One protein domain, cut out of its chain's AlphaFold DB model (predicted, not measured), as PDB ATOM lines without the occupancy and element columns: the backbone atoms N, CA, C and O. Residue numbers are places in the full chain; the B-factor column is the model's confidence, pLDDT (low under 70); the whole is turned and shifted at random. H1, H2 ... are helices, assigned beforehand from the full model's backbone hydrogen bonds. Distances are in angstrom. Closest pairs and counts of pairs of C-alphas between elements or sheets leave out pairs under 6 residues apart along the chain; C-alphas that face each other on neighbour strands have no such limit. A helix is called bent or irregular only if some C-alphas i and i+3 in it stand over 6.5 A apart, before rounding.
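AT A GLANCE: This is residues 128 to 257 of the 394 residues of the protein "HHR016Cp" of Eremothecium sinecaudum (UniProt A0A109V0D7). Two long helices, H1 and H4, run side by side in opposite ways along a narrow rod, and H2 turns off the end of H1 at a corner, across the rod's length. From the far end of H2 the chain comes back through a short link and the small helix H3 into H4; beyond H4, the small helices H5 and H6 lie at the end of the rod where H1 begins. The printed part has 130 residues with six named helices, in the order H1 H2 H3 H4 H5 H6, and no named strand; the class is all helix. The whole is extended, with a radius of gyration of the C-alphas of 25.6 A and spans of 77 by 33 by 19 A.

IN THESE COORDINATES: Find C-alpha 129 at (20.644, -13.022, 15.136); from there H1, residues 129 to 171, runs 62.5 A to C-alpha 171 at (57.505, -62.980, 22.377). H2, residues 173 to 194, runs 30.9 A; it is neither bent nor irregular, but only just: C-alphas 188 and 191 are 6.3 A apart. H3 is residues 203 to 207. H4, residues 210 to 237, covers 39.7 A. H5 is residues 241 to 244, and H6 is residues 248 to 253, ending with C-alpha 253 at (23.139, -6.971, 29.970).

HOW THE PARTS SIT: Look first at Leu 169 and Gly 175, whose C-alphas, 4.1 A apart, are the closest of H1 and H2. These helices touch only at the corner by their link, with residues 168 to 170 of H1 and 175 to 179 of H2 alone, and their lines are about perpendicular at 78 degrees. H1 touches H4 with 16 pairs of C-alphas within 8 A, the closest being Ile 148 and Ser 228 at 6.4 A. They run opposite ways at a shallow tilt of 12 degrees. H2 and H4 are apart, and H3 and H4 meet only through their link. H1 and H5 are close but not clearly touching; their closest C-alphas, of Ile 130 and Leu 244, are 7.2 A apart. H6 is apart from H1 and H4, and only just from H5, with closest C-alphas at 8.4 A. In H1, H3, H4 and H6 every O i to N i+4 pair is within hydrogen-bond range, in H2 16 of 18 are, and H5 is too short for such a pair.

THE WHOLE: The C-alphas farthest apart, of His 197 and Arg 249, are 78.4 A apart. The printed part has no cut and no long link. Residues 181 to 186, 192 to 198 and 201 to 209 stand free. The mean pLDDT of the printed part is 76.2; look for values under 70 at residues 197 to 208 and 234 to 246, among others.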
ATOM      1  N   ASN A 128      16.677 -13.012  17.764       69.12
ATOM      2  CA  ASN A 128      17.858 -12.161  17.718       69.12
ATOM      3  C   ASN A 128      19.029 -12.886  17.015       69.12
ATOM      4  O   ASN A 128      19.525 -13.880  17.561       69.12
ATOM      5  N   PRO A 129      19.548 -12.382  15.875       73.88
ATOM      6  CA  PRO A 129      20.644 -13.022  15.136       73.88
ATOM      7  C   PRO A 129      21.953 -13.110  15.941       73.88
ATOM      8  O   PRO A 129      22.786 -13.981  15.690       73.88
ATOM      9  N   ILE A 130      22.132 -12.264  16.962       65.94
ATOM     10  CA  ILE A 130      23.283 -12.324  17.874       65.94
ATOM     11  C   ILE A 130      23.287 -13.632  18.683       65.94
ATOM     12  O   ILE A 130      24.357 -14.187  18.942       65.94
ATOM     13  N   LEU A 131      22.110 -14.155  19.049       64.62
ATOM     14  CA  LEU A 131      21.991 -15.432  19.760       64.62
ATOM     15  C   LEU A 131      22.326 -16.609  18.846       64.62
ATOM     16  O   LEU A 131      23.034 -17.515  19.273       64.62
ATOM     17  N   GLU A 132      21.916 -16.570  17.576       71.56
ATOM     18  CA  GLU A 132      22.302 -17.598  16.607       71.56
ATOM     19  C   GLU A 132      23.826 -17.640  16.414       71.56
ATOM     20  O   GLU A 132      24.446 -18.707  16.467       71.56
ATOM     21  N   VAL A 133      24.452 -16.469  16.261       69.19
ATOM     22  CA  VAL A 133      25.912 -16.331  16.181       69.19
ATOM     23  C   VAL A 133      26.588 -16.857  17.453       69.19
ATOM     24  O   VAL A 133      27.617 -17.530  17.360       69.19
ATOM     25  N   PHE A 134      26.015 -16.616  18.637       70.62
ATOM     26  CA  PHE A 134      26.528 -17.155  19.897       70.62
ATOM     27  C   PHE A 134      26.394 -18.685  19.977       70.62
ATOM     28  O   PHE A 134      27.392 -19.360  20.231       70.62
ATOM     29  N   THR A 135      25.223 -19.255  19.677       72.31
ATOM     30  CA  THR A 135      24.993 -20.710  19.670       72.31
ATOM     31  C   THR A 135      25.923 -21.416  18.684       72.31
ATOM     32  O   THR A 135      26.618 -22.357  19.070       72.31
ATOM     33  N   ARG A 136      26.037 -20.924  17.439       69.19
ATOM     34  CA  ARG A 136      26.980 -21.464  16.437       69.19
ATOM     35  C   ARG A 136      28.431 -21.435  16.955       69.19
ATOM     36  O   ARG A 136      29.174 -22.394  16.746       69.19
ATOM     37  N   ARG A 137      28.833 -20.379  17.678       67.12
ATOM     38  CA  ARG A 137      30.171 -20.255  18.299       67.12
ATOM     39  C   ARG A 137      30.374 -21.219  19.481       67.12
ATOM     40  O   ARG A 137      31.466 -21.771  19.602       67.12
ATOM     41  N   VAL A 138      29.361 -21.461  20.318       72.19
ATOM     42  CA  VAL A 138      29.427 -22.442  21.424       72.19
ATOM     43  C   VAL A 138      29.528 -23.870  20.886       72.19
ATOM     44  O   VAL A 138      30.436 -24.601  21.278       72.19
ATOM     45  N   VAL A 139      28.682 -24.247  19.920       64.62
ATOM     46  CA  VAL A 139      28.729 -25.585  19.306       64.62
ATOM     47  C   VAL A 139      30.070 -25.824  18.601       64.62
ATOM     48  O   VAL A 139      30.617 -26.923  18.687       64.62
ATOM     49  N   ASN A 140      30.673 -24.802  17.982       75.38
ATOM     50  CA  ASN A 140      32.016 -24.937  17.414       75.38
ATOM     51  C   ASN A 140      33.092 -25.219  18.488       75.38
ATOM     52  O   ASN A 140      33.932 -26.089  18.271       75.38
ATOM     53  N   LYS A 141      33.034 -24.574  19.666       74.06
ATOM     54  CA  LYS A 141      33.936 -24.898  20.794       74.06
ATOM     55  C   LYS A 141      33.752 -26.338  21.273       74.06
ATOM     56  O   LYS A 141      34.736 -27.034  21.502       74.06
ATOM     57  N   GLU A 142      32.512 -26.811  21.398       79.50
ATOM     58  CA  GLU A 142      32.257 -28.206  21.772       79.50
ATOM     59  C   GLU A 142      32.816 -29.199  20.749       79.50
ATOM     60  O   GLU A 142      33.358 -30.233  21.135       79.50
ATOM     61  N   LEU A 143      32.682 -28.912  19.452       79.31
ATOM     62  CA  LEU A 143      33.229 -29.754  18.385       79.31
ATOM     63  C   LEU A 143      34.764 -29.762  18.396       79.31
ATOM     64  O   LEU A 143      35.366 -30.820  18.213       79.31
ATOM     65  N   GLU A 144      35.402 -28.622  18.670       78.88
ATOM     66  CA  GLU A 144      36.857 -28.523  18.845       78.88
ATOM     67  C   GLU A 144      37.336 -29.314  20.078       78.88
ATOM     68  O   GLU A 144      38.286 -30.094  19.972       78.88
ATOM     69  N   ILE A 145      36.630 -29.230  21.213       82.62
ATOM     70  CA  ILE A 145      36.913 -30.034  22.417       82.62
ATOM     71  C   ILE A 145      36.723 -31.534  22.138       82.62
ATOM     72  O   ILE A 145      37.605 -32.334  22.454       82.62
ATOM     73  N   LYS A 146      35.619 -31.931  21.488       86.19
ATOM     74  CA  LYS A 146      35.364 -33.326  21.076       86.19
ATOM     75  C   LYS A 146      36.492 -33.848  20.173       86.19
ATOM     76  O   LYS A 146      36.959 -34.965  20.376       86.19
ATOM     77  N   LYS A 147      37.002 -33.030  19.241       83.19
ATOM     78  CA  LYS A 147      38.151 -33.377  18.384       83.19
ATOM     79  C   LYS A 147      39.448 -33.576  19.180       83.19
ATOM     80  O   LYS A 147      40.179 -34.525  18.905       83.19
ATOM     81  N   ILE A 148      39.721 -32.738  20.184       85.31
ATOM     82  CA  ILE A 148      40.880 -32.905  21.080       85.31
ATOM     83  C   ILE A 148      40.771 -34.219  21.868       85.31
ATOM     84  O   ILE A 148      41.735 -34.983  21.906       85.31
ATOM     85  N   ILE A 149      39.598 -34.523  22.432       87.06
ATOM     86  CA  ILE A 149      39.347 -35.773  23.170       87.06
ATOM     87  C   ILE A 149      39.575 -36.994  22.267       87.06
ATOM     88  O   ILE A 149      40.258 -37.929  22.679       87.06
ATOM     89  N   VAL A 150      39.071 -36.973  21.026       88.12
ATOM     90  CA  VAL A 150      39.293 -38.054  20.051       88.12
ATOM     91  C   VAL A 150      40.781 -38.216  19.724       88.12
ATOM     92  O   VAL A 150      41.278 -39.336  19.785       88.12
ATOM     93  N   ASN A 151      41.520 -37.130  19.475       84.94
ATOM     94  CA  ASN A 151      42.966 -37.199  19.214       84.94
ATOM     95  C   ASN A 151      43.752 -37.802  20.397       84.94
ATOM     96  O   ASN A 151      44.663 -38.605  20.191       84.94
ATOM     97  N   ILE A 152      43.392 -37.445  21.636       87.00
ATOM     98  CA  ILE A 152      44.004 -38.000  22.853       87.00
ATOM     99  C   ILE A 152      43.655 -39.489  23.005       87.00
ATOM    100  O   ILE A 152      44.543 -40.305  23.257       87.00
ATOM    101  N   ALA A 153      42.393 -39.872  22.795       88.19
ATOM    102  CA  ALA A 153      41.969 -41.271  22.820       88.19
ATOM    103  C   ALA A 153      42.704 -42.108  21.755       88.19
ATOM    104  O   ALA A 153      43.187 -43.199  22.057       88.19
ATOM    105  N   SER A 154      42.878 -41.576  20.539       86.75
ATOM    106  CA  SER A 154      43.663 -42.213  19.476       86.75
ATOM    107  C   SER A 154      45.130 -42.424  19.862       86.75
ATOM    108  O   SER A 154      45.688 -43.466  19.527       86.75
ATOM    109  N   LEU A 155      45.747 -41.502  20.613       88.00
ATOM    110  CA  LEU A 155      47.111 -41.667  21.134       88.00
ATOM    111  C   LEU A 155      47.190 -42.830  22.141       88.00
ATOM    112  O   LEU A 155      48.105 -43.652  22.058       88.00
ATOM    113  N   PHE A 156      46.219 -42.954  23.052       88.31
ATOM    114  CA  PHE A 156      46.154 -44.089  23.984       88.31
ATOM    115  C   PHE A 156      45.948 -45.429  23.265       88.31
ATOM    116  O   PHE A 156      46.658 -46.392  23.567       88.31
ATOM    117  N   VAL A 157      45.042 -45.482  22.282       91.50
ATOM    118  CA  VAL A 157      44.836 -46.669  21.435       91.50
ATOM    119  C   VAL A 157      46.117 -47.014  20.672       91.50
ATOM    120  O   VAL A 157      46.536 -48.168  20.687       91.50
ATOM    121  N   TRP A 158      46.805 -46.026  20.088       89.94
ATOM    122  CA  TRP A 158      48.082 -46.242  19.405       89.94
ATOM    123  C   TRP A 158      49.159 -46.814  20.336       89.94
ATOM    124  O   TRP A 158      49.841 -47.768  19.968       89.94
ATOM    125  N   ASN A 159      49.293 -46.290  21.557       89.69
ATOM    126  CA  ASN A 159      50.245 -46.796  22.552       89.69
ATOM    127  C   ASN A 159      49.940 -48.260  22.931       89.69
ATOM    128  O   ASN A 159      50.851 -49.087  23.014       89.69
ATOM    129  N   LEU A 160      48.657 -48.609  23.089       90.38
ATOM    130  CA  LEU A 160      48.230 -49.989  23.325       90.38
ATOM    131  C   LEU A 160      48.567 -50.898  22.130       90.38
ATOM    132  O   LEU A 160      49.177 -51.949  22.323       90.38
ATOM    133  N   CYS A 161      48.254 -50.470  20.903       89.38
ATOM    134  CA  CYS A 161      48.610 -51.184  19.675       89.38
ATOM    135  C   CYS A 161      50.128 -51.352  19.518       89.38
ATOM    136  O   CYS A 161      50.580 -52.437  19.165       89.38
ATOM    137  N   TYR A 162      50.930 -50.331  19.828       89.06
ATOM    138  CA  TYR A 162      52.391 -50.408  19.789       89.06
ATOM    139  C   TYR A 162      52.931 -51.422  20.804       89.06
ATOM    140  O   TYR A 162      53.721 -52.290  20.434       89.06
ATOM    141  N   LYS A 163      52.476 -51.373  22.063       88.56
ATOM    142  CA  LYS A 163      52.863 -52.356  23.090       88.56
ATOM    143  C   LYS A 163      52.459 -53.776  22.695       88.56
ATOM    144  O   LYS A 163      53.263 -54.693  22.846       88.56
ATOM    145  N   PHE A 164      51.259 -53.947  22.140       91.19
ATOM    146  CA  PHE A 164      50.794 -55.228  21.616       91.19
ATOM    147  C   PHE A 164      51.654 -55.721  20.444       91.19
ATOM    148  O   PHE A 164      52.056 -56.879  20.444       91.19
ATOM    149  N   LEU A 165      52.005 -54.857  19.485       88.00
ATOM    150  CA  LEU A 165      52.874 -55.203  18.353       88.00
ATOM    151  C   LEU A 165      54.287 -55.582  18.806       88.00
ATOM    152  O   LEU A 165      54.816 -56.590  18.343       88.00
ATOM    153  N   VAL A 166      54.884 -54.832  19.737       87.25
ATOM    154  CA  VAL A 166      56.175 -55.182  20.357       87.25
ATOM    155  C   VAL A 166      56.076 -56.556  21.024       87.25
ATOM    156  O   VAL A 166      56.878 -57.441  20.728       87.25
ATOM    157  N   PHE A 167      55.067 -56.774  21.871       89.19
ATOM    158  CA  PHE A 167      54.877 -58.052  22.552       89.19
ATOM    159  C   PHE A 167      54.688 -59.214  21.561       89.19
ATOM    160  O   PHE A 167      55.370 -60.235  21.648       89.19
ATOM    161  N   PHE A 168      53.825 -59.038  20.561       89.94
ATOM    162  CA  PHE A 168      53.553 -60.031  19.528       89.94
ATOM    163  C   PHE A 168      54.810 -60.384  18.720       89.94
ATOM    164  O   PHE A 168      55.128 -61.563  18.570       89.94
ATOM    165  N   LEU A 169      55.553 -59.385  18.232       86.75
ATOM    166  CA  LEU A 169      56.724 -59.598  17.376       86.75
ATOM    167  C   LEU A 169      57.902 -60.242  18.121       86.75
ATOM    168  O   LEU A 169      58.563 -61.106  17.547       86.75
ATOM    169  N   TYR A 170      58.153 -59.859  19.380       86.44
ATOM    170  CA  TYR A 170      59.293 -60.376  20.147       86.44
ATOM    171  C   TYR A 170      58.996 -61.682  20.900       86.44
ATOM    172  O   TYR A 170      59.852 -62.565  20.916       86.44
ATOM    173  N   TYR A 171      57.806 -61.844  21.490       90.06
ATOM    174  CA  TYR A 171      57.505 -62.980  22.377       90.06
ATOM    175  C   TYR A 171      56.708 -64.109  21.705       90.06
ATOM    176  O   TYR A 171      56.675 -65.227  22.220       90.06
ATOM    177  N   THR A 172      56.084 -63.879  20.541       93.00
ATOM    178  CA  THR A 172      55.293 -64.918  19.854       93.00
ATOM    179  C   THR A 172      56.088 -65.581  18.727       93.00
ATOM    180  O   THR A 172      56.572 -64.907  17.819       93.00
ATOM    181  N   LYS A 173      56.131 -66.924  18.693       91.25
ATOM    182  CA  LYS A 173      56.784 -67.699  17.610       91.25
ATOM    183  C   LYS A 173      56.287 -67.292  16.208       91.25
ATOM    184  O   LYS A 173      57.092 -67.107  15.298       91.25
ATOM    185  N   LYS A 174      54.970 -67.082  16.055       89.50
ATOM    186  CA  LYS A 174      54.341 -66.577  14.817       89.50
ATOM    187  C   LYS A 174      54.779 -65.145  14.470       89.50
ATOM    188  O   LYS A 174      55.011 -64.865  13.300       89.50
ATOM    189  N   GLY A 175      54.925 -64.265  15.463       85.19
ATOM    190  CA  GLY A 175      55.381 -62.885  15.272       85.19
ATOM    191  C   GLY A 175      56.840 -62.804  14.820       85.19
ATOM    192  O   GLY A 175      57.149 -62.072  13.886       85.19
ATOM    193  N   ASN A 176      57.719 -63.632  15.390       84.06
ATOM    194  CA  ASN A 176      59.118 -63.735  14.967       84.06
ATOM    195  C   ASN A 176      59.236 -64.292  13.530       84.06
ATOM    196  O   ASN A 176      59.948 -63.722  12.703       84.06
ATOM    197  N   TYR A 177      58.464 -65.333  13.180       89.44
ATOM    198  CA  TYR A 177      58.374 -65.821  11.794       89.44
ATOM    199  C   TYR A 177      57.875 -64.733  10.825       89.44
ATOM    200  O   TYR A 177      58.471 -64.535   9.766       89.44
ATOM    201  N   LEU A 178      56.832 -63.984  11.201       86.25
ATOM    202  CA  LEU A 178      56.316 -62.870  10.404       86.25
ATOM    203  C   LEU A 178      57.372 -61.768  10.225       86.25
ATOM    204  O   LEU A 178      57.568 -61.303   9.109       86.25
ATOM    205  N   CYS A 179      58.096 -61.401  11.285       85.38
ATOM    206  CA  CYS A 179      59.183 -60.422  11.238       85.38
ATOM    207  C   CYS A 179      60.293 -60.853  10.263       85.38
ATOM    208  O   CYS A 179      60.686 -60.077   9.391       85.38
ATOM    209  N   LYS A 180      60.732 -62.119  10.333       84.31
ATOM    210  CA  LYS A 180      61.707 -62.690   9.388       84.31
ATOM    211  C   LYS A 180      61.194 -62.660   7.947       84.31
ATOM    212  O   LYS A 180      61.937 -62.251   7.062       84.31
ATOM    213  N   ARG A 181      59.929 -63.029   7.717       85.31
ATOM    214  CA  ARG A 181      59.310 -63.034   6.382       85.31
ATOM    215  C   ARG A 181      59.140 -61.624   5.811       85.31
ATOM    216  O   ARG A 181      59.426 -61.421   4.637       85.31
ATOM    217  N   ILE A 182      58.730 -60.648   6.625       84.44
ATOM    218  CA  ILE A 182      58.664 -59.232   6.227       84.44
ATOM    219  C   ILE A 182      60.064 -58.732   5.873       84.44
ATOM    220  O   ILE A 182      60.224 -58.132   4.819       84.44
ATOM    221  N   ASN A 183      61.080 -59.018   6.694       82.75
ATOM    222  CA  ASN A 183      62.453 -58.604   6.406       82.75
ATOM    223  C   ASN A 183      62.981 -59.246   5.110       82.75
ATOM    224  O   ASN A 183      63.547 -58.557   4.273       82.75
ATOM    225  N   GLN A 184      62.723 -60.540   4.883       84.12
ATOM    226  CA  GLN A 184      63.068 -61.223   3.630       84.12
ATOM    227  C   GLN A 184      62.381 -60.596   2.408       84.12
ATOM    228  O   GLN A 184      63.049 -60.344   1.410       84.12
ATOM    229  N   VAL A 185      61.078 -60.299   2.482       83.12
ATOM    230  CA  VAL A 185      60.343 -59.633   1.389       83.12
ATOM    231  C   VAL A 185      60.848 -58.205   1.171       83.12
ATOM    232  O   VAL A 185      61.031 -57.796   0.028       83.12
ATOM    233  N   PHE A 186      61.127 -57.456   2.239       81.50
ATOM    234  CA  PHE A 186      61.662 -56.096   2.165       81.50
ATOM    235  C   PHE A 186      63.043 -56.084   1.493       81.50
ATOM    236  O   PHE A 186      63.259 -55.340   0.540       81.50
ATOM    237  N   LEU A 187      63.954 -56.967   1.910       77.81
ATOM    238  CA  LEU A 187      65.257 -57.142   1.267       77.81
ATOM    239  C   LEU A 187      65.098 -57.531  -0.217       77.81
ATOM    240  O   LEU A 187      65.676 -56.879  -1.086       77.81
ATOM    241  N   ALA A 188      64.255 -58.523  -0.521       80.12
ATOM    242  CA  ALA A 188      64.044 -59.031  -1.879       80.12
ATOM    243  C   ALA A 188      63.360 -58.041  -2.844       80.12
ATOM    244  O   ALA A 188      63.594 -58.113  -4.048       80.12
ATOM    245  N   HIS A 189      62.500 -57.136  -2.363       79.25
ATOM    246  CA  HIS A 189      61.767 -56.192  -3.222       79.25
ATOM    247  C   HIS A 189      62.273 -54.753  -3.190       79.25
ATOM    248  O   HIS A 189      62.074 -54.048  -4.175       79.25
ATOM    249  N   ILE A 190      62.891 -54.296  -2.099       72.81
ATOM    250  CA  ILE A 190      63.314 -52.897  -1.951       72.81
ATOM    251  C   ILE A 190      64.824 -52.773  -2.137       72.81
ATOM    252  O   ILE A 190      65.253 -51.953  -2.942       72.81
ATOM    253  N   VAL A 191      65.637 -53.623  -1.498       68.62
ATOM    254  CA  VAL A 191      67.101 -53.557  -1.673       68.62
ATOM    255  C   VAL A 191      67.492 -54.024  -3.077       68.62
ATOM    256  O   VAL A 191      68.004 -53.229  -3.860       68.62
ATOM    257  N   PHE A 192      67.144 -55.258  -3.457       68.19
ATOM    258  CA  PHE A 192      67.533 -55.815  -4.764       68.19
ATOM    259  C   PHE A 192      66.966 -55.071  -5.985       68.19
ATOM    260  O   PHE A 192      67.578 -55.120  -7.048       68.19
ATOM    261  N   LYS A 193      65.813 -54.396  -5.864       73.62
ATOM    262  CA  LYS A 193      65.167 -53.712  -7.000       73.62
ATOM    263  C   LYS A 193      65.556 -52.240  -7.140       73.62
ATOM    264  O   LYS A 193      65.512 -51.727  -8.253       73.62
ATOM    265  N   ILE A 194      65.877 -51.555  -6.039       70.62
ATOM    266  CA  ILE A 194      66.147 -50.108  -6.056       70.62
ATOM    267  C   ILE A 194      67.657 -49.828  -6.055       70.62
ATOM    268  O   ILE A 194      68.092 -48.930  -6.766       70.62
ATOM    269  N   TYR A 195      68.465 -50.613  -5.327       69.75
ATOM    270  CA  TYR A 195      69.926 -50.471  -5.299       69.75
ATOM    271  C   TYR A 195      70.624 -51.820  -5.026       69.75
ATOM    272  O   TYR A 195      70.889 -52.147  -3.867       69.75
ATOM    273  N   PRO A 196      71.009 -52.585  -6.067       71.00
ATOM    274  CA  PRO A 196      71.669 -53.889  -5.905       71.00
ATOM    275  C   PRO A 196      73.086 -53.815  -5.301       71.00
ATOM    276  O   PRO A 196      73.674 -54.851  -5.006       71.00
ATOM    277  N   HIS A 197      73.634 -52.610  -5.115       66.25
ATOM    278  CA  HIS A 197      74.968 -52.362  -4.553       66.25
ATOM    279  C   HIS A 197      74.939 -51.645  -3.193       66.25
ATOM    280  O   HIS A 197      75.993 -51.250  -2.699       66.25
ATOM    281  N   LEU A 198      73.759 -51.420  -2.593       58.97
ATOM    282  CA  LEU A 198      73.691 -50.791  -1.273       58.97
ATOM    283  C   LEU A 198      74.073 -51.788  -0.182       58.97
ATOM    284  O   LEU A 198      73.413 -52.811   0.004       58.97
ATOM    285  N   ASP A 199      75.111 -51.437   0.569       61.81
ATOM    286  CA  ASP A 199      75.605 -52.244   1.674       61.81
ATOM    287  C   ASP A 199      74.521 -52.423   2.755       61.81
ATOM    288  O   ASP A 199      73.846 -51.470   3.178       61.81
ATOM    289  N   LEU A 200      74.335 -53.668   3.197       59.69
ATOM    290  CA  LEU A 200      73.203 -54.081   4.039       59.69
ATOM    291  C   LEU A 200      73.247 -53.482   5.453       59.69
ATOM    292  O   LEU A 200      72.236 -53.490   6.154       59.69
ATOM    293  N   ASP A 201      74.391 -52.925   5.860       58.78
ATOM    294  CA  ASP A 201      74.567 -52.257   7.153       58.78
ATOM    295  C   ASP A 201      74.221 -50.747   7.132       58.78
ATOM    296  O   ASP A 201      74.343 -50.047   8.150       58.78
ATOM    297  N   SER A 202      73.748 -50.238   5.984       58.53
ATOM    298  CA  SER A 202      73.374 -48.832   5.801       58.53
ATOM    299  C   SER A 202      72.329 -48.352   6.824       58.53
ATOM    300  O   SER A 202      71.338 -49.013   7.150       58.53
ATOM    301  N   GLY A 203      72.549 -47.139   7.347       58.09
ATOM    302  CA  GLY A 203      71.801 -46.582   8.483       58.09
ATOM    303  C   GLY A 203      70.283 -46.471   8.288       58.09
ATOM    304  O   GLY A 203      69.550 -46.395   9.272       58.09
ATOM    305  N   TRP A 204      69.789 -46.533   7.051       56.31
ATOM    306  CA  TRP A 204      68.364 -46.503   6.707       56.31
ATOM    307  C   TRP A 204      67.553 -47.622   7.376       56.31
ATOM    308  O   TRP A 204      66.484 -47.358   7.931       56.31
ATOM    309  N   LEU A 205      68.080 -48.851   7.427       61.66
ATOM    310  CA  LEU A 205      67.410 -49.964   8.116       61.66
ATOM    311  C   LEU A 205      67.421 -49.781   9.645       61.66
ATOM    312  O   LEU A 205      66.453 -50.128  10.326       61.66
ATOM    313  N   LYS A 206      68.471 -49.152  10.195       61.22
ATOM    314  CA  LYS A 206      68.549 -48.768  11.619       61.22
ATOM    315  C   LYS A 206      67.556 -47.639  11.950       61.22
ATOM    316  O   LYS A 206      66.972 -47.647  13.038       61.22
ATOM    317  N   ILE A 207      67.289 -46.724  11.012       60.56
ATOM    318  CA  ILE A 207      66.245 -45.690  11.126       60.56
ATOM    319  C   ILE A 207      64.848 -46.326  11.142       60.56
ATOM    320  O   ILE A 207      64.040 -45.948  11.987       60.56
ATOM    321  N   TRP A 208      64.575 -47.346  10.323       67.50
ATOM    322  CA  TRP A 208      63.272 -48.037  10.259       67.50
ATOM    323  C   TRP A 208      62.946 -48.982  11.434       67.50
ATOM    324  O   TRP A 208      61.941 -49.696  11.417       67.50
ATOM    325  N   ARG A 209      63.743 -48.972  12.509       76.56
ATOM    326  CA  ARG A 209      63.450 -49.728  13.736       76.56
ATOM    327  C   ARG A 209      62.102 -49.292  14.329       76.56
ATOM    328  O   ARG A 209      61.841 -48.099  14.468       76.56
ATOM    329  N   LEU A 210      61.280 -50.250  14.771       72.62
ATOM    330  CA  LEU A 210      59.898 -50.033  15.250       72.62
ATOM    331  C   LEU A 210      59.755 -48.913  16.312       72.62
ATOM    332  O   LEU A 210      58.750 -48.207  16.344       72.62
ATOM    333  N   SER A 211      60.786 -48.714  17.141       80.44
ATOM    334  CA  SER A 211      60.882 -47.612  18.114       80.44
ATOM    335  C   SER A 211      60.841 -46.221  17.457       80.44
ATOM    336  O   SER A 211      60.131 -45.333  17.921       80.44
ATOM    337  N   ASN A 212      61.545 -46.032  16.339       81.50
ATOM    338  CA  ASN A 212      61.587 -44.764  15.607       81.50
ATOM    339  C   ASN A 212      60.282 -44.505  14.848       81.50
ATOM    340  O   ASN A 212      59.794 -43.379  14.856       81.50
ATOM    341  N   VAL A 213      59.670 -45.548  14.273       82.38
ATOM    342  CA  VAL A 213      58.328 -45.461  13.668       82.38
ATOM    343  C   VAL A 213      57.302 -45.020  14.717       82.38
ATOM    344  O   VAL A 213      56.523 -44.101  14.477       82.38
ATOM    345  N   SER A 214      57.352 -45.605  15.918       86.06
ATOM    346  CA  SER A 214      56.490 -45.206  17.036       86.06
ATOM    347  C   SER A 214      56.725 -43.751  17.463       86.06
ATOM    348  O   SER A 214      55.764 -42.996  17.610       86.06
ATOM    349  N   ARG A 215      57.990 -43.310  17.572       85.06
ATOM    350  CA  ARG A 215      58.343 -41.899  17.834       85.06
ATOM    351  C   ARG A 215      57.784 -40.953  16.769       85.06
ATOM    352  O   ARG A 215      57.221 -39.927  17.133       85.06
ATOM    353  N   LEU A 216      57.889 -41.298  15.484       85.50
ATOM    354  CA  LEU A 216      57.360 -40.492  14.378       85.50
ATOM    355  C   LEU A 216      55.834 -40.350  14.485       85.50
ATOM    356  O   LEU A 216      55.315 -39.238  14.434       85.50
ATOM    357  N   VAL A 217      55.114 -41.446  14.740       85.75
ATOM    358  CA  VAL A 217      53.656 -41.397  14.940       85.75
ATOM    359  C   VAL A 217      53.281 -40.586  16.188       85.75
ATOM    360  O   VAL A 217      52.351 -39.783  16.133       85.75
ATOM    361  N   HIS A 218      54.037 -40.696  17.285       85.38
ATOM    362  CA  HIS A 218      53.852 -39.833  18.455       85.38
ATOM    363  C   HIS A 218      54.092 -38.346  18.147       85.38
ATOM    364  O   HIS A 218      53.334 -37.516  18.643       85.38
ATOM    365  N   ILE A 219      55.069 -37.996  17.301       88.12
ATOM    366  CA  ILE A 219      55.295 -36.617  16.836       88.12
ATOM    367  C   ILE A 219      54.104 -36.120  16.005       88.12
ATOM    368  O   ILE A 219      53.622 -35.016  16.243       88.12
ATOM    369  N   VAL A 220      53.563 -36.936  15.093       88.12
ATOM    370  CA  VAL A 220      52.365 -36.583  14.305       88.12
ATOM    371  C   VAL A 220      51.150 -36.353  15.210       88.12
ATOM    372  O   VAL A 220      50.462 -35.342  15.069       88.12
ATOM    373  N   PHE A 221      50.905 -37.230  16.191       86.50
ATOM    374  CA  PHE A 221      49.846 -37.008  17.182       86.50
ATOM    375  C   PHE A 221      50.098 -35.760  18.035       86.50
ATOM    376  O   PHE A 221      49.159 -35.005  18.280       86.50
ATOM    377  N   PHE A 222      51.341 -35.501  18.446       86.81
ATOM    378  CA  PHE A 222      51.697 -34.308  19.210       86.81
ATOM    379  C   PHE A 222      51.433 -33.027  18.411       86.81
ATOM    380  O   PHE A 222      50.792 -32.123  18.934       86.81
ATOM    381  N   ILE A 223      51.811 -32.975  17.129       88.69
ATOM    382  CA  ILE A 223      51.504 -31.858  16.218       88.69
ATOM    383  C   ILE A 223      49.985 -31.701  16.033       88.69
ATOM    384  O   ILE A 223      49.473 -30.584  16.083       88.69
ATOM    385  N   ASN A 224      49.233 -32.796  15.885       86.81
ATOM    386  CA  ASN A 224      47.768 -32.755  15.777       86.81
ATOM    387  C   ASN A 224      47.089 -32.252  17.063       86.81
ATOM    388  O   ASN A 224      46.079 -31.545  16.997       86.81
ATOM    389  N   VAL A 225      47.635 -32.575  18.238       83.69
ATOM    390  CA  VAL A 225      47.171 -32.036  19.524       83.69
ATOM    391  C   VAL A 225      47.573 -30.567  19.668       83.69
ATOM    392  O   VAL A 225      46.711 -29.759  19.997       83.69
ATOM    393  N   LEU A 226      48.815 -30.185  19.348       84.62
ATOM    394  CA  LEU A 226      49.292 -28.796  19.408       84.62
ATOM    395  C   LEU A 226      48.517 -27.873  18.468       84.62
ATOM    396  O   LEU A 226      48.124 -26.791  18.879       84.62
ATOM    397  N   THR A 227      48.252 -28.293  17.231       83.06
ATOM    398  CA  THR A 227      47.448 -27.513  16.272       83.06
ATOM    399  C   THR A 227      45.991 -27.395  16.715       83.06
ATOM    400  O   THR A 227      45.403 -26.323  16.586       83.06
ATOM    401  N   SER A 228      45.416 -28.450  17.303       77.62
ATOM    402  CA  SER A 228      44.064 -28.398  17.881       77.62
ATOM    403  C   SER A 228      44.004 -27.492  19.119       77.62
ATOM    404  O   SER A 228      43.062 -26.719  19.264       77.62
ATOM    405  N   LEU A 229      45.028 -27.532  19.977       80.38
ATOM    406  CA  LEU A 229      45.151 -26.683  21.162       80.38
ATOM    407  C   LEU A 229      45.448 -25.224  20.792       80.38
ATOM    408  O   LEU A 229      44.905 -24.327  21.420       80.38
ATOM    409  N   TYR A 230      46.255 -24.974  19.758       82.06
ATOM    410  CA  TYR A 230      46.523 -23.644  19.210       82.06
ATOM    411  C   TYR A 230      45.256 -23.034  18.611       82.06
ATOM    412  O   TYR A 230      44.931 -21.887  18.909       82.06
ATOM    413  N   MET A 231      44.499 -23.810  17.824       72.94
ATOM    414  CA  MET A 231      43.181 -23.385  17.351       72.94
ATOM    415  C   MET A 231      42.262 -23.080  18.535       72.94
ATOM    416  O   MET A 231      41.679 -22.003  18.565       72.94
ATOM    417  N   LEU A 232      42.198 -23.938  19.557       72.50
ATOM    418  CA  LEU A 232      41.360 -23.666  20.721       72.50
ATOM    419  C   LEU A 232      41.827 -22.425  21.504       72.50
ATOM    420  O   LEU A 232      41.030 -21.514  21.684       72.50
ATOM    421  N   LEU A 233      43.084 -22.316  21.943       70.81
ATOM    422  CA  LEU A 233      43.549 -21.147  22.705       70.81
ATOM    423  C   LEU A 233      43.535 -19.871  21.861       70.81
ATOM    424  O   LEU A 233      42.860 -18.913  22.217       70.81
ATOM    425  N   VAL A 234      44.251 -19.835  20.738       66.44
ATOM    426  CA  VAL A 234      44.498 -18.578  20.016       66.44
ATOM    427  C   VAL A 234      43.253 -18.121  19.260       66.44
ATOM    428  O   VAL A 234      42.935 -16.931  19.279       66.44
ATOM    429  N   LYS A 235      42.482 -19.032  18.653       63.62
ATOM    430  CA  LYS A 235      41.236 -18.657  17.961       63.62
ATOM    431  C   LYS A 235      40.093 -18.370  18.939       63.62
ATOM    432  O   LYS A 235      39.266 -17.516  18.631       63.62
ATOM    433  N   SER A 236      40.050 -19.019  20.112       59.12
ATOM    434  CA  SER A 236      39.022 -18.743  21.136       59.12
ATOM    435  C   SER A 236      39.405 -17.686  22.181       59.12
ATOM    436  O   SER A 236      38.543 -17.285  22.952       59.12
ATOM    437  N   GLN A 237      40.636 -17.166  22.193       56.44
ATOM    438  CA  GLN A 237      40.978 -15.943  22.937       56.44
ATOM    439  C   GLN A 237      40.859 -14.686  22.068       56.44
ATOM    440  O   GLN A 237      40.520 -13.623  22.581       56.44
ATOM    441  N   ASN A 238      41.000 -14.797  20.742       50.72
ATOM    442  CA  ASN A 238      40.717 -13.707  19.801       50.72
ATOM    443  C   ASN A 238      39.204 -13.420  19.608       50.72
ATOM    444  O   ASN A 238      38.773 -13.012  18.527       50.72
ATOM    445  N   PHE A 239      38.380 -13.558  20.659       54.75
ATOM    446  CA  PHE A 239      37.029 -12.991  20.675       54.75
ATOM    447  C   PHE A 239      37.100 -11.470  20.800       54.75
ATOM    448  O   PHE A 239      36.906 -10.889  21.867       54.75
ATOM    449  N   LYS A 240      37.294 -10.799  19.664       52.72
ATOM    450  CA  LYS A 240      36.945  -9.387  19.528       52.72
ATOM    451  C   LYS A 240      35.426  -9.244  19.660       52.72
ATOM    452  O   LYS A 240      34.693  -9.319  18.681       52.72
ATOM    453  N   VAL A 241      34.949  -9.009  20.886       54.91
ATOM    454  CA  VAL A 241      33.533  -8.715  21.205       54.91
ATOM    455  C   VAL A 241      33.037  -7.443  20.481       54.91
ATOM    456  O   VAL A 241      31.836  -7.202  20.363       54.91
ATOM    457  N   SER A 242      33.953  -6.638  19.936       55.25
ATOM    458  CA  SER A 242      33.672  -5.546  19.001       55.25
ATOM    459  C   SER A 242      33.026  -5.989  17.678       55.25
ATOM    460  O   SER A 242      32.261  -5.211  17.120       55.25
ATOM    461  N   ASP A 243      33.246  -7.224  17.216       54.81
ATOM    462  CA  ASP A 243      32.687  -7.763  15.960       54.81
ATOM    463  C   ASP A 243      31.159  -7.972  16.003       54.81
ATOM    464  O   ASP A 243      30.505  -8.066  14.973       54.81
ATOM    465  N   LEU A 244      30.549  -8.011  17.195       63.69
ATOM    466  CA  LEU A 244      29.097  -8.196  17.330       63.69
ATOM    467  C   LEU A 244      28.298  -6.887  17.168       63.69
ATOM    468  O   LEU A 244      27.082  -6.911  17.327       63.69
ATOM    469  N   GLY A 245      28.951  -5.734  16.963       57.97
ATOM    470  CA  GLY A 245      28.281  -4.424  16.864       57.97
ATOM    471  C   GLY A 245      27.515  -3.977  18.123       57.97
ATOM    472  O   GLY A 245      26.857  -2.940  18.115       57.97
ATOM    473  N   LEU A 246      27.589  -4.749  19.214       68.00
ATOM    474  CA  LEU A 246      26.796  -4.550  20.425       68.00
ATOM    475  C   LEU A 246      27.150  -3.237  21.137       68.00
ATOM    476  O   LEU A 246      28.324  -2.952  21.405       68.00
ATOM    477  N   ASN A 247      26.122  -2.493  21.537       71.69
ATOM    478  CA  ASN A 247      26.253  -1.329  22.411       71.69
ATOM    479  C   ASN A 247      26.774  -1.770  23.800       71.69
ATOM    480  O   ASN A 247      26.498  -2.889  24.238       71.69
ATOM    481  N   GLU A 248      27.515  -0.921  24.519       74.88
ATOM    482  CA  GLU A 248      28.097  -1.266  25.829       74.88
ATOM    483  C   GLU A 248      27.035  -1.743  26.831       74.88
ATOM    484  O   GLU A 248      27.233  -2.759  27.493       74.88
ATOM    485  N   ARG A 249      25.853  -1.111  26.848       69.44
ATOM    486  CA  ARG A 249      24.719  -1.555  27.679       69.44
ATOM    487  C   ARG A 249      24.246  -2.972  27.340       69.44
ATOM    488  O   ARG A 249      23.867  -3.716  28.236       69.44
ATOM    489  N   GLN A 250      24.285  -3.367  26.067       69.56
ATOM    490  CA  GLN A 250      23.923  -4.727  25.650       69.56
ATOM    491  C   GLN A 250      25.015  -5.734  26.032       69.56
ATOM    492  O   GLN A 250      24.691  -6.829  26.470       69.56
ATOM    493  N   LYS A 251      26.300  -5.360  25.932       74.50
ATOM    494  CA  LYS A 251      27.425  -6.188  26.407       74.50
ATOM    495  C   LYS A 251      27.356  -6.421  27.923       74.50
ATOM    496  O   LYS A 251      27.615  -7.536  28.372       74.50
ATOM    497  N   GLN A 252      26.934  -5.405  28.679       73.88
ATOM    498  CA  GLN A 252      26.714  -5.474  30.125       73.88
ATOM    499  C   GLN A 252      25.488  -6.333  30.486       73.88
ATOM    500  O   GLN A 252      25.593  -7.212  31.333       73.88
ATOM    501  N   LEU A 253      24.352  -6.149  29.797       69.19
ATOM    502  CA  LEU A 253      23.139  -6.971  29.970       69.19
ATOM    503  C   LEU A 253      23.349  -8.447  29.604       69.19
ATOM    504  O   LEU A 253      22.723  -9.319  30.200       69.19
ATOM    505  N   LEU A 254      24.223  -8.730  28.634       64.75
ATOM    506  CA  LEU A 254      24.568 -10.087  28.205       64.75
ATOM    507  C   LEU A 254      25.695 -10.715  29.054       64.75
ATOM    508  O   LEU A 254      26.093 -11.844  28.787       64.75
ATOM    509  N   GLY A 255      26.229  -9.996  30.052       63.06
ATOM    510  CA  GLY A 255      27.289 -10.486  30.942       63.06
ATOM    511  C   GLY A 255      28.639 -10.733  30.257       63.06
ATOM    512  O   GLY A 255      29.410 -11.559  30.725       63.06
ATOM    513  N   VAL A 256      28.921 -10.061  29.133       66.25
ATOM    514  CA  VAL A 256      30.141 -10.286  28.325       66.25
ATOM    515  C   VAL A 256      31.274  -9.315  28.693       66.25
ATOM    516  O   VAL A 256      32.425  -9.524  28.317       66.25
ATOM    517  N   THR A 257      30.974  -8.242  29.423       53.81
ATOM    518  CA  THR A 257      31.976  -7.301  29.946       53.81
ATOM    519  C   THR A 257      32.188  -7.483  31.442       53.81
ATOM    520  O   THR A 257      31.444  -6.904  32.232       53.81
TER     521      THR A 257